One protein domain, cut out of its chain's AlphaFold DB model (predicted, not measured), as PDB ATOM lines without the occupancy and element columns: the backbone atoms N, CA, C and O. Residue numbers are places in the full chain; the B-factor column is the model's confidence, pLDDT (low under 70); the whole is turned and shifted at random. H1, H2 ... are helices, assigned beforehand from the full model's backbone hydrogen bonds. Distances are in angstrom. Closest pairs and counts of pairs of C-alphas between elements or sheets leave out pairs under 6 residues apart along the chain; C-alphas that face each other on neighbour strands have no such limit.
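What this domain is: This is residues 140 to 203 of the 400 residues of a protein of Kribbella italica (UniProt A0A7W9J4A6). A helical hairpin, H2 and H3, makes the middle, with H1 crossing its open end and H4 packed on the opposite side. The 64 printed residues hold four named helices, H1 to H4, and no named strand: all helix, compact, radius of gyration of the C-alphas 11.2 A, spans 35 by 23 by 20 A.

How they stand to each other: H1, residues 140 to 152, touches H2, residues 161 to 170, about perpendicular at 86 degrees, C-alphas 148 and 161 closest at 6.2 A. H3, residues 172 to 184, touches H2 at 35.1 degrees, only just steep, C-alphas 169 and 175 closest at 4.3 A. H4, residues 195 to 203, touches H3, C-alphas 179 and 196 closest at 5.4 A; H1 and H4 are apart. O i to N i+4 pairs are within hydrogen-bond range throughout H1, 5 of 6 in H2, 6 of 9 in H3 and 0 of 5 in H4, where 2 of 6 i+3 pairs are.

Where its parts are: H1, 18.3 A long, begins at C-alpha 140 (-19.776, -27.364, -48.942). H3 spans 20.0 A; H4 ends at C-alpha 203 (-2.626, -41.358, -44.334).

The domain as a whole: The printed part has no cut and no long link; residues 198 to 203 have pLDDT under 70.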
ATOM      1  N   PRO A 140     -20.944 -28.217 -49.169       96.06
ATOM      2  CA  PRO A 140     -19.776 -27.364 -48.942       96.06
ATOM      3  C   PRO A 140     -20.115 -25.873 -48.948       96.06
ATOM      4  O   PRO A 140     -19.666 -25.128 -48.084       96.06
ATOM      5  N   ALA A 141     -20.964 -25.440 -49.886       95.62
ATOM      6  CA  ALA A 141     -21.366 -24.041 -49.996       95.62
ATOM      7  C   ALA A 141     -22.092 -23.551 -48.733       95.62
ATOM      8  O   ALA A 141     -21.751 -22.496 -48.202       95.62
ATOM      9  N   ARG A 142     -23.051 -24.328 -48.199       95.31
ATOM     10  CA  ARG A 142     -23.780 -23.913 -46.990       95.31
ATOM     11  C   ARG A 142     -22.888 -23.922 -45.750       95.31
ATOM     12  O   ARG A 142     -23.027 -23.026 -44.919       95.31
ATOM     13  N   MET A 143     -21.950 -24.869 -45.664       96.75
ATOM     14  CA  MET A 143     -20.935 -24.910 -44.609       96.75
ATOM     15  C   MET A 143     -20.059 -23.651 -44.622       96.75
ATOM     16  O   MET A 143     -19.876 -23.022 -43.583       96.75
ATOM     17  N   VAL A 144     -19.543 -23.243 -45.786       96.81
ATOM     18  CA  VAL A 144     -18.717 -22.029 -45.900       96.81
ATOM     19  C   VAL A 144     -19.506 -20.789 -45.480       96.81
ATOM     20  O   VAL A 144     -19.004 -19.997 -44.681       96.81
ATOM     21  N   GLU A 145     -20.752 -20.648 -45.934       96.44
ATOM     22  CA  GLU A 145     -21.617 -19.532 -45.530       96.44
ATOM     23  C   GLU A 145     -21.915 -19.535 -44.023       96.44
ATOM     24  O   GLU A 145     -21.855 -18.486 -43.385       96.44
ATOM     25  N   ALA A 146     -22.147 -20.707 -43.422       96.50
ATOM     26  CA  ALA A 146     -22.321 -20.840 -41.976       96.50
ATOM     27  C   ALA A 146     -21.087 -20.357 -41.204       96.50
ATOM     28  O   ALA A 146     -21.203 -19.629 -40.220       96.50
ATOM     29  N   MET A 147     -19.891 -20.731 -41.664       97.31
ATOM     30  CA  MET A 147     -18.645 -20.310 -41.028       97.31
ATOM     31  C   MET A 147     -18.400 -18.807 -41.198       97.31
ATOM     32  O   MET A 147     -17.936 -18.174 -40.252       97.31
ATOM     33  N   ARG A 148     -18.753 -18.212 -42.350       95.88
ATOM     34  CA  ARG A 148     -18.700 -16.750 -42.555       95.88
ATOM     35  C   ARG A 148     -19.637 -16.004 -41.610       95.88
ATOM     36  O   ARG A 148     -19.223 -15.023 -40.999       95.88
ATOM     37  N   GLU A 149     -20.868 -16.480 -41.456       94.69
ATOM     38  CA  GLU A 149     -21.838 -15.910 -40.518       94.69
ATOM     39  C   GLU A 149     -21.349 -16.023 -39.068       94.69
ATOM     40  O   GLU A 149     -21.430 -15.062 -38.299       94.69
ATOM     41  N   MET A 150     -20.773 -17.172 -38.698       94.94
ATOM     42  CA  MET A 150     -20.203 -17.376 -37.368       94.94
ATOM     43  C   MET A 150     -19.114 -16.352 -37.056       94.94
ATOM     44  O   MET A 150     -19.205 -15.646 -36.055       94.94
ATOM     45  N   VAL A 151     -18.110 -16.228 -37.928       95.38
ATOM     46  CA  VAL A 151     -16.994 -15.303 -37.694       95.38
ATOM     47  C   VAL A 151     -17.412 -13.839 -37.822       95.38
ATOM     48  O   VAL A 151     -16.848 -12.997 -37.133       95.38
ATOM     49  N   GLY A 152     -18.437 -13.530 -38.624       93.00
ATOM     50  CA  GLY A 152     -18.993 -12.182 -38.752       93.00
ATOM     51  C   GLY A 152     -19.661 -11.657 -37.475       93.00
ATOM     52  O   GLY A 152     -19.713 -10.446 -37.269       93.00
ATOM     53  N   ARG A 153     -20.124 -12.546 -36.582       91.62
ATOM     54  CA  ARG A 153     -20.649 -12.174 -35.252       91.62
ATOM     55  C   ARG A 153     -19.543 -11.916 -34.223       91.62
ATOM     56  O   ARG A 153     -19.805 -11.319 -33.177       91.62
ATOM     57  N   ASN A 154     -18.314 -12.349 -34.498       88.25
ATOM     58  CA  ASN A 154     -17.227 -12.290 -33.533       88.25
ATOM     59  C   ASN A 154     -16.551 -10.917 -33.529       88.25
ATOM     60  O   ASN A 154     -15.960 -10.478 -34.512       88.25
ATOM     61  N   GLN A 155     -16.555 -10.261 -32.368       82.88
ATOM     62  CA  GLN A 155     -15.819  -9.005 -32.161       82.88
ATOM     63  C   GLN A 155     -14.307  -9.222 -31.977       82.88
ATOM     64  O   GLN A 155     -13.521  -8.283 -32.076       82.88
ATOM     65  N   ARG A 156     -13.893 -10.453 -31.662       83.25
ATOM     66  CA  ARG A 156     -12.501 -10.859 -31.420       83.25
ATOM     67  C   ARG A 156     -12.168 -12.097 -32.240       83.25
ATOM     68  O   ARG A 156     -13.061 -12.781 -32.724       83.25
ATOM     69  N   ASP A 157     -10.885 -12.422 -32.331       80.19
ATOM     70  CA  ASP A 157     -10.444 -13.586 -33.089       80.19
ATOM     71  C   ASP A 157     -11.066 -14.912 -32.595       80.19
ATOM     72  O   ASP A 157     -11.068 -15.213 -31.391       80.19
ATOM     73  N   PRO A 158     -11.519 -15.782 -33.517       88.19
ATOM     74  CA  PRO A 158     -11.430 -15.646 -34.970       88.19
ATOM     75  C   PRO A 158     -12.622 -14.870 -35.555       88.19
ATOM     76  O   PRO A 158     -13.771 -15.287 -35.409       88.19
ATOM     77  N   ASN A 159     -12.332 -13.781 -36.269       92.06
ATOM     78  CA  ASN A 159     -13.308 -12.967 -37.011       92.06
ATOM     79  C   ASN A 159     -13.183 -13.130 -38.543       92.06
ATOM     80  O   ASN A 159     -13.903 -12.495 -39.307       92.06
ATOM     81  N   THR A 160     -12.303 -14.027 -38.996       95.00
ATOM     82  CA  THR A 160     -12.176 -14.448 -40.396       95.00
ATOM     83  C   THR A 160     -12.216 -15.970 -40.500       95.00
ATOM     84  O   THR A 160     -11.858 -16.679 -39.555       95.00
ATOM     85  N   VAL A 161     -12.624 -16.485 -41.665       96.56
ATOM     86  CA  VAL A 161     -12.687 -17.935 -41.925       96.56
ATOM     87  C   VAL A 161     -11.293 -18.569 -41.859       96.56
ATOM     88  O   VAL A 161     -11.132 -19.617 -41.239       96.56
ATOM     89  N   SER A 162     -10.270 -17.903 -42.400       97.00
ATOM     90  CA  SER A 162      -8.880 -18.375 -42.335       97.00
ATOM     91  C   SER A 162      -8.385 -18.509 -40.885       97.00
ATOM     92  O   SER A 162      -7.916 -19.577 -40.480       97.00
ATOM     93  N   ALA A 163      -8.592 -17.481 -40.049       96.06
ATOM     94  CA  ALA A 163      -8.216 -17.531 -38.633       96.06
ATOM     95  C   ALA A 163      -9.011 -18.589 -37.853       96.06
ATOM     96  O   ALA A 163      -8.479 -19.225 -36.939       96.06
ATOM     97  N   LEU A 164     -10.282 -18.798 -38.211       96.94
ATOM     98  CA  LEU A 164     -11.107 -19.861 -37.646       96.94
ATOM     99  C   LEU A 164     -10.524 -21.240 -37.970       96.94
ATOM    100  O   LEU A 164     -10.329 -22.039 -37.054       96.94
ATOM    101  N   ILE A 165     -10.208 -21.505 -39.239       97.62
ATOM    102  CA  ILE A 165      -9.584 -22.759 -39.683       97.62
ATOM    103  C   ILE A 165      -8.281 -22.999 -38.915       97.62
ATOM    104  O   ILE A 165      -8.087 -24.082 -38.362       97.62
ATOM    105  N   ASP A 166      -7.424 -21.985 -38.799       96.56
ATOM    106  CA  ASP A 166      -6.145 -22.100 -38.092       96.56
ATOM    107  C   ASP A 166      -6.309 -22.340 -36.590       96.56
ATOM    108  O   ASP A 166      -5.517 -23.061 -35.971       96.56
ATOM    109  N   LYS A 167      -7.350 -21.766 -35.981       96.06
ATOM    110  CA  LYS A 167      -7.700 -22.027 -34.584       96.06
ATOM    111  C   LYS A 167      -8.188 -23.464 -34.400       96.06
ATOM    112  O   LYS A 167      -7.713 -24.144 -33.491       96.06
ATOM    113  N   MET A 168      -9.070 -23.942 -35.277       96.69
ATOM    114  CA  MET A 168      -9.589 -25.312 -35.243       96.69
ATOM    115  C   MET A 168      -8.496 -26.354 -35.508       96.69
ATOM    116  O   MET A 168      -8.458 -27.376 -34.833       96.69
ATOM    117  N   ALA A 169      -7.547 -26.084 -36.409       96.38
ATOM    118  CA  ALA A 169      -6.445 -26.997 -36.734       96.38
ATOM    119  C   ALA A 169      -5.543 -27.329 -35.525       96.38
ATOM    120  O   ALA A 169      -4.964 -28.422 -35.435       96.38
ATOM    121  N   LYS A 170      -5.443 -26.399 -34.567       95.12
ATOM    122  CA  LYS A 170      -4.693 -26.576 -33.314       95.12
ATOM    123  C   LYS A 170      -5.430 -27.460 -32.305       95.12
ATOM    124  O   LYS A 170      -4.776 -28.044 -31.442       95.12
ATOM    125  N   GLN A 171      -6.750 -27.595 -32.414       94.00
ATOM    126  CA  GLN A 171      -7.565 -28.427 -31.529       94.00
ATOM    127  C   GLN A 171      -7.717 -29.834 -32.111       94.00
ATOM    128  O   GLN A 171      -8.089 -29.997 -33.268       94.00
ATOM    129  N   GLN A 172      -7.433 -30.863 -31.310       92.31
ATOM    130  CA  GLN A 172      -7.473 -32.255 -31.772       92.31
ATOM    131  C   GLN A 172      -8.858 -32.643 -32.317       92.31
ATOM    132  O   GLN A 172      -8.942 -33.171 -33.424       92.31
ATOM    133  N   ASP A 173      -9.921 -32.292 -31.592       94.00
ATOM    134  CA  ASP A 173     -11.308 -32.687 -31.890       94.00
ATOM    135  C   ASP A 173     -11.908 -31.977 -33.117       94.00
ATOM    136  O   ASP A 173     -12.948 -32.388 -33.624       94.00
ATOM    137  N   LEU A 174     -11.269 -30.907 -33.606       96.25
ATOM    138  CA  LEU A 174     -11.709 -30.143 -34.781       96.25
ATOM    139  C   LEU A 174     -10.714 -30.202 -35.945       96.25
ATOM    140  O   LEU A 174     -10.997 -29.664 -37.014       96.25
ATOM    141  N   ARG A 175      -9.555 -30.853 -35.784       95.81
ATOM    142  CA  ARG A 175      -8.481 -30.812 -36.788       95.81
ATOM    143  C   ARG A 175      -8.903 -31.387 -38.138       95.81
ATOM    144  O   ARG A 175      -8.614 -30.777 -39.164       95.81
ATOM    145  N   GLY A 176      -9.577 -32.536 -38.154       95.75
ATOM    146  CA  GLY A 176     -10.037 -33.148 -39.408       95.75
ATOM    147  C   GLY A 176     -11.107 -32.302 -40.109       95.75
ATOM    148  O   GLY A 176     -11.101 -32.172 -41.335       95.75
ATOM    149  N   PHE A 177     -11.969 -31.640 -39.332       97.44
ATOM    150  CA  PHE A 177     -12.947 -30.687 -39.844       97.44
ATOM    151  C   PHE A 177     -12.248 -29.462 -40.430       97.44
ATOM    152  O   PHE A 177     -12.542 -29.096 -41.560       97.44
ATOM    153  N   ALA A 178     -11.251 -28.898 -39.741       97.56
ATOM    154  CA  ALA A 178     -10.454 -27.785 -40.252       97.56
ATOM    155  C   ALA A 178      -9.788 -28.126 -41.593       97.56
ATOM    156  O   ALA A 178      -9.836 -27.327 -42.521       97.56
ATOM    157  N   GLN A 179      -9.223 -29.330 -41.727       97.00
ATOM    158  CA  GLN A 179      -8.638 -29.807 -42.986       97.00
ATOM    159  C   GLN A 179      -9.684 -29.935 -44.103       97.00
ATOM    160  O   GLN A 179      -9.419 -29.536 -45.236       97.00
ATOM    161  N   THR A 180     -10.871 -30.456 -43.779       97.44
ATOM    162  CA  THR A 180     -11.979 -30.612 -44.737       97.44
ATOM    163  C   THR A 180     -12.537 -29.256 -45.166       97.44
ATOM    164  O   THR A 180     -12.749 -29.021 -46.349       97.44
ATOM    165  N   LEU A 181     -12.732 -28.332 -44.227       97.25
ATOM    166  CA  LEU A 181     -13.187 -26.979 -44.520       97.25
ATOM    167  C   LEU A 181     -12.159 -26.235 -45.381       97.25
ATOM    168  O   LEU A 181     -12.518 -25.594 -46.364       97.25
ATOM    169  N   ASN A 182     -10.868 -26.382 -45.071       97.25
ATOM    170  CA  ASN A 182      -9.790 -25.733 -45.814       97.25
ATOM    171  C   ASN A 182      -9.699 -26.174 -47.286       97.25
ATOM    172  O   ASN A 182      -9.186 -25.428 -48.120       97.25
ATOM    173  N   SER A 183     -10.169 -27.380 -47.626       96.50
ATOM    174  CA  SER A 183     -10.172 -27.850 -49.015       96.50
ATOM    175  C   SER A 183     -11.334 -27.293 -49.839       96.50
ATOM    176  O   SER A 183     -11.211 -27.233 -51.062       96.50
ATOM    177  N   VAL A 184     -12.426 -26.864 -49.194       96.81
ATOM    178  CA  VAL A 184     -13.640 -26.383 -49.875       96.81
ATOM    179  C   VAL A 184     -13.800 -24.863 -49.864       96.81
ATOM    180  O   VAL A 184     -14.545 -24.332 -50.685       96.81
ATOM    181  N   VAL A 185     -13.119 -24.151 -48.961       96.19
ATOM    182  CA  VAL A 185     -13.129 -22.680 -48.965       96.19
ATOM    183  C   VAL A 185     -12.355 -22.117 -50.168       96.19
ATOM    184  O   VAL A 185     -11.382 -22.735 -50.622       96.19
ATOM    185  N   PRO A 186     -12.745 -20.929 -50.673       95.19
ATOM    186  CA  PRO A 186     -11.962 -20.191 -51.659       95.19
ATOM    187  C   PRO A 186     -10.521 -19.962 -51.196       95.19
ATOM    188  O   PRO A 186     -10.249 -19.890 -49.998       95.19
ATOM    189  N   GLU A 187      -9.590 -19.810 -52.139       93.88
ATOM    190  CA  GLU A 187      -8.157 -19.751 -51.823       93.88
ATOM    191  C   GLU A 187      -7.796 -18.615 -50.866       93.88
ATOM    192  O   GLU A 187      -6.976 -18.811 -49.971       93.88
ATOM    193  N   GLN A 188      -8.458 -17.464 -51.000       93.31
ATOM    194  CA  GLN A 188      -8.260 -16.303 -50.134       93.31
ATOM    195  C   GLN A 188      -8.713 -16.517 -48.679       93.31
ATOM    196  O   GLN A 188      -8.290 -15.778 -47.797       93.31
ATOM    197  N   ASP A 189      -9.565 -17.512 -48.422       95.00
ATOM    198  CA  ASP A 189     -10.110 -17.816 -47.095       95.00
ATOM    199  C   ASP A 189      -9.440 -19.036 -46.445       95.00
ATOM    200  O   ASP A 189      -9.810 -19.425 -45.333       95.00
ATOM    201  N   ARG A 190      -8.458 -19.656 -47.115       96.38
ATOM    202  CA  ARG A 190      -7.750 -20.827 -46.590       96.38
ATOM    203  C   ARG A 190      -6.932 -20.480 -45.347       96.38
ATOM    204  O   ARG A 190      -6.300 -19.428 -45.260       96.38
ATOM    205  N   GLY A 191      -6.928 -21.396 -44.386       94.75
ATOM    206  CA  GLY A 191      -6.012 -21.388 -43.253       94.75
ATOM    207  C   GLY A 191      -4.580 -21.728 -43.675       94.75
ATOM    208  O   GLY A 191      -4.345 -22.411 -44.677       94.75
ATOM    209  N   THR A 192      -3.617 -21.261 -42.887       94.50
ATOM    210  CA  THR A 192      -2.171 -21.395 -43.134       94.50
ATOM    211  C   THR A 192      -1.450 -22.249 -42.090       94.50
ATOM    212  O   THR A 192      -0.248 -22.498 -42.193       94.50
ATOM    213  N   SER A 193      -2.175 -22.726 -41.079       92.69
ATOM    214  CA  SER A 193      -1.647 -23.527 -39.980       92.69
ATOM    215  C   SER A 193      -0.887 -24.769 -40.485       92.69
ATOM    216  O   SER A 193      -1.436 -25.559 -41.258       92.69
ATOM    217  N   PRO A 194       0.343 -25.033 -39.991       89.81
ATOM    218  CA  PRO A 194       1.107 -26.237 -40.347       89.81
ATOM    219  C   PRO A 194       0.370 -27.548 -40.037       89.81
ATOM    220  O   PRO A 194       0.584 -28.571 -40.680       89.81
ATOM    221  N   GLN A 195      -0.533 -27.532 -39.057       88.88
ATOM    222  CA  GLN A 195      -1.335 -28.691 -38.669       88.88
ATOM    223  C   GLN A 195      -2.341 -29.111 -39.761       88.88
ATOM    224  O   GLN A 195      -2.819 -30.249 -39.755       88.88
ATOM    225  N   LEU A 196      -2.638 -28.234 -40.728       87.31
ATOM    226  CA  LEU A 196      -3.497 -28.544 -41.875       87.31
ATOM    227  C   LEU A 196      -2.819 -29.488 -42.879       87.31
ATOM    228  O   LEU A 196      -3.507 -30.219 -43.589       87.31
ATOM    229  N   THR A 197      -1.485 -29.516 -42.936       76.94
ATOM    230  CA  THR A 197      -0.728 -30.373 -43.867       76.94
ATOM    231  C   THR A 197      -0.206 -31.654 -43.216       76.94
ATOM    232  O   THR A 197      -0.015 -32.650 -43.912       76.94
ATOM    233  N   GLN A 198      -0.059 -31.674 -41.889       65.75
ATOM    234  CA  GLN A 198       0.462 -32.826 -41.136       65.75
ATOM    235  C   GLN A 198      -0.421 -34.089 -41.216       65.75
ATOM    236  O   GLN A 198       0.094 -35.194 -41.087       65.75
ATOM    237  N   GLY A 199      -1.731 -33.964 -41.472       54.34
ATOM    238  CA  GLY A 199      -2.636 -35.122 -41.597       54.34
ATOM    239  C   GLY A 199      -2.431 -35.949 -42.872       54.34
ATOM    240  O   GLY A 199      -2.474 -37.175 -42.820       54.34
ATOM    241  N   ARG A 200      -2.113 -35.297 -44.002       51.44
ATOM    242  CA  ARG A 200      -1.955 -35.971 -45.307       51.44
ATOM    243  C   ARG A 200      -0.783 -36.957 -45.339       51.44
ATOM    244  O   ARG A 200      -0.841 -37.949 -46.056       51.44
ATOM    245  N   GLN A 201       0.277 -36.684 -44.578       46.41
ATOM    246  CA  GLN A 201       1.491 -37.505 -44.569       46.41
ATOM    247  C   GLN A 201       1.289 -38.840 -43.837       46.41
ATOM    248  O   GLN A 201       1.823 -39.856 -44.274       46.41
ATOM    249  N   ASN A 202       0.474 -38.862 -42.778       43.59
ATOM    250  CA  ASN A 202       0.202 -40.089 -42.028       43.59
ATOM    251  C   ASN A 202      -0.733 -41.045 -42.789       43.59
ATOM    252  O   ASN A 202      -0.517 -42.253 -42.751       43.59
ATOM    253  N   GLU A 203      -1.719 -40.526 -43.527       43.19
ATOM    254  CA  GLU A 203      -2.626 -41.358 -44.334       43.19
ATOM    255  C   GLU A 203      -1.940 -41.902 -45.601       43.19
ATOM    256  O   GLU A 203      -2.070 -43.081 -45.913       43.19
TER     257      GLU A 203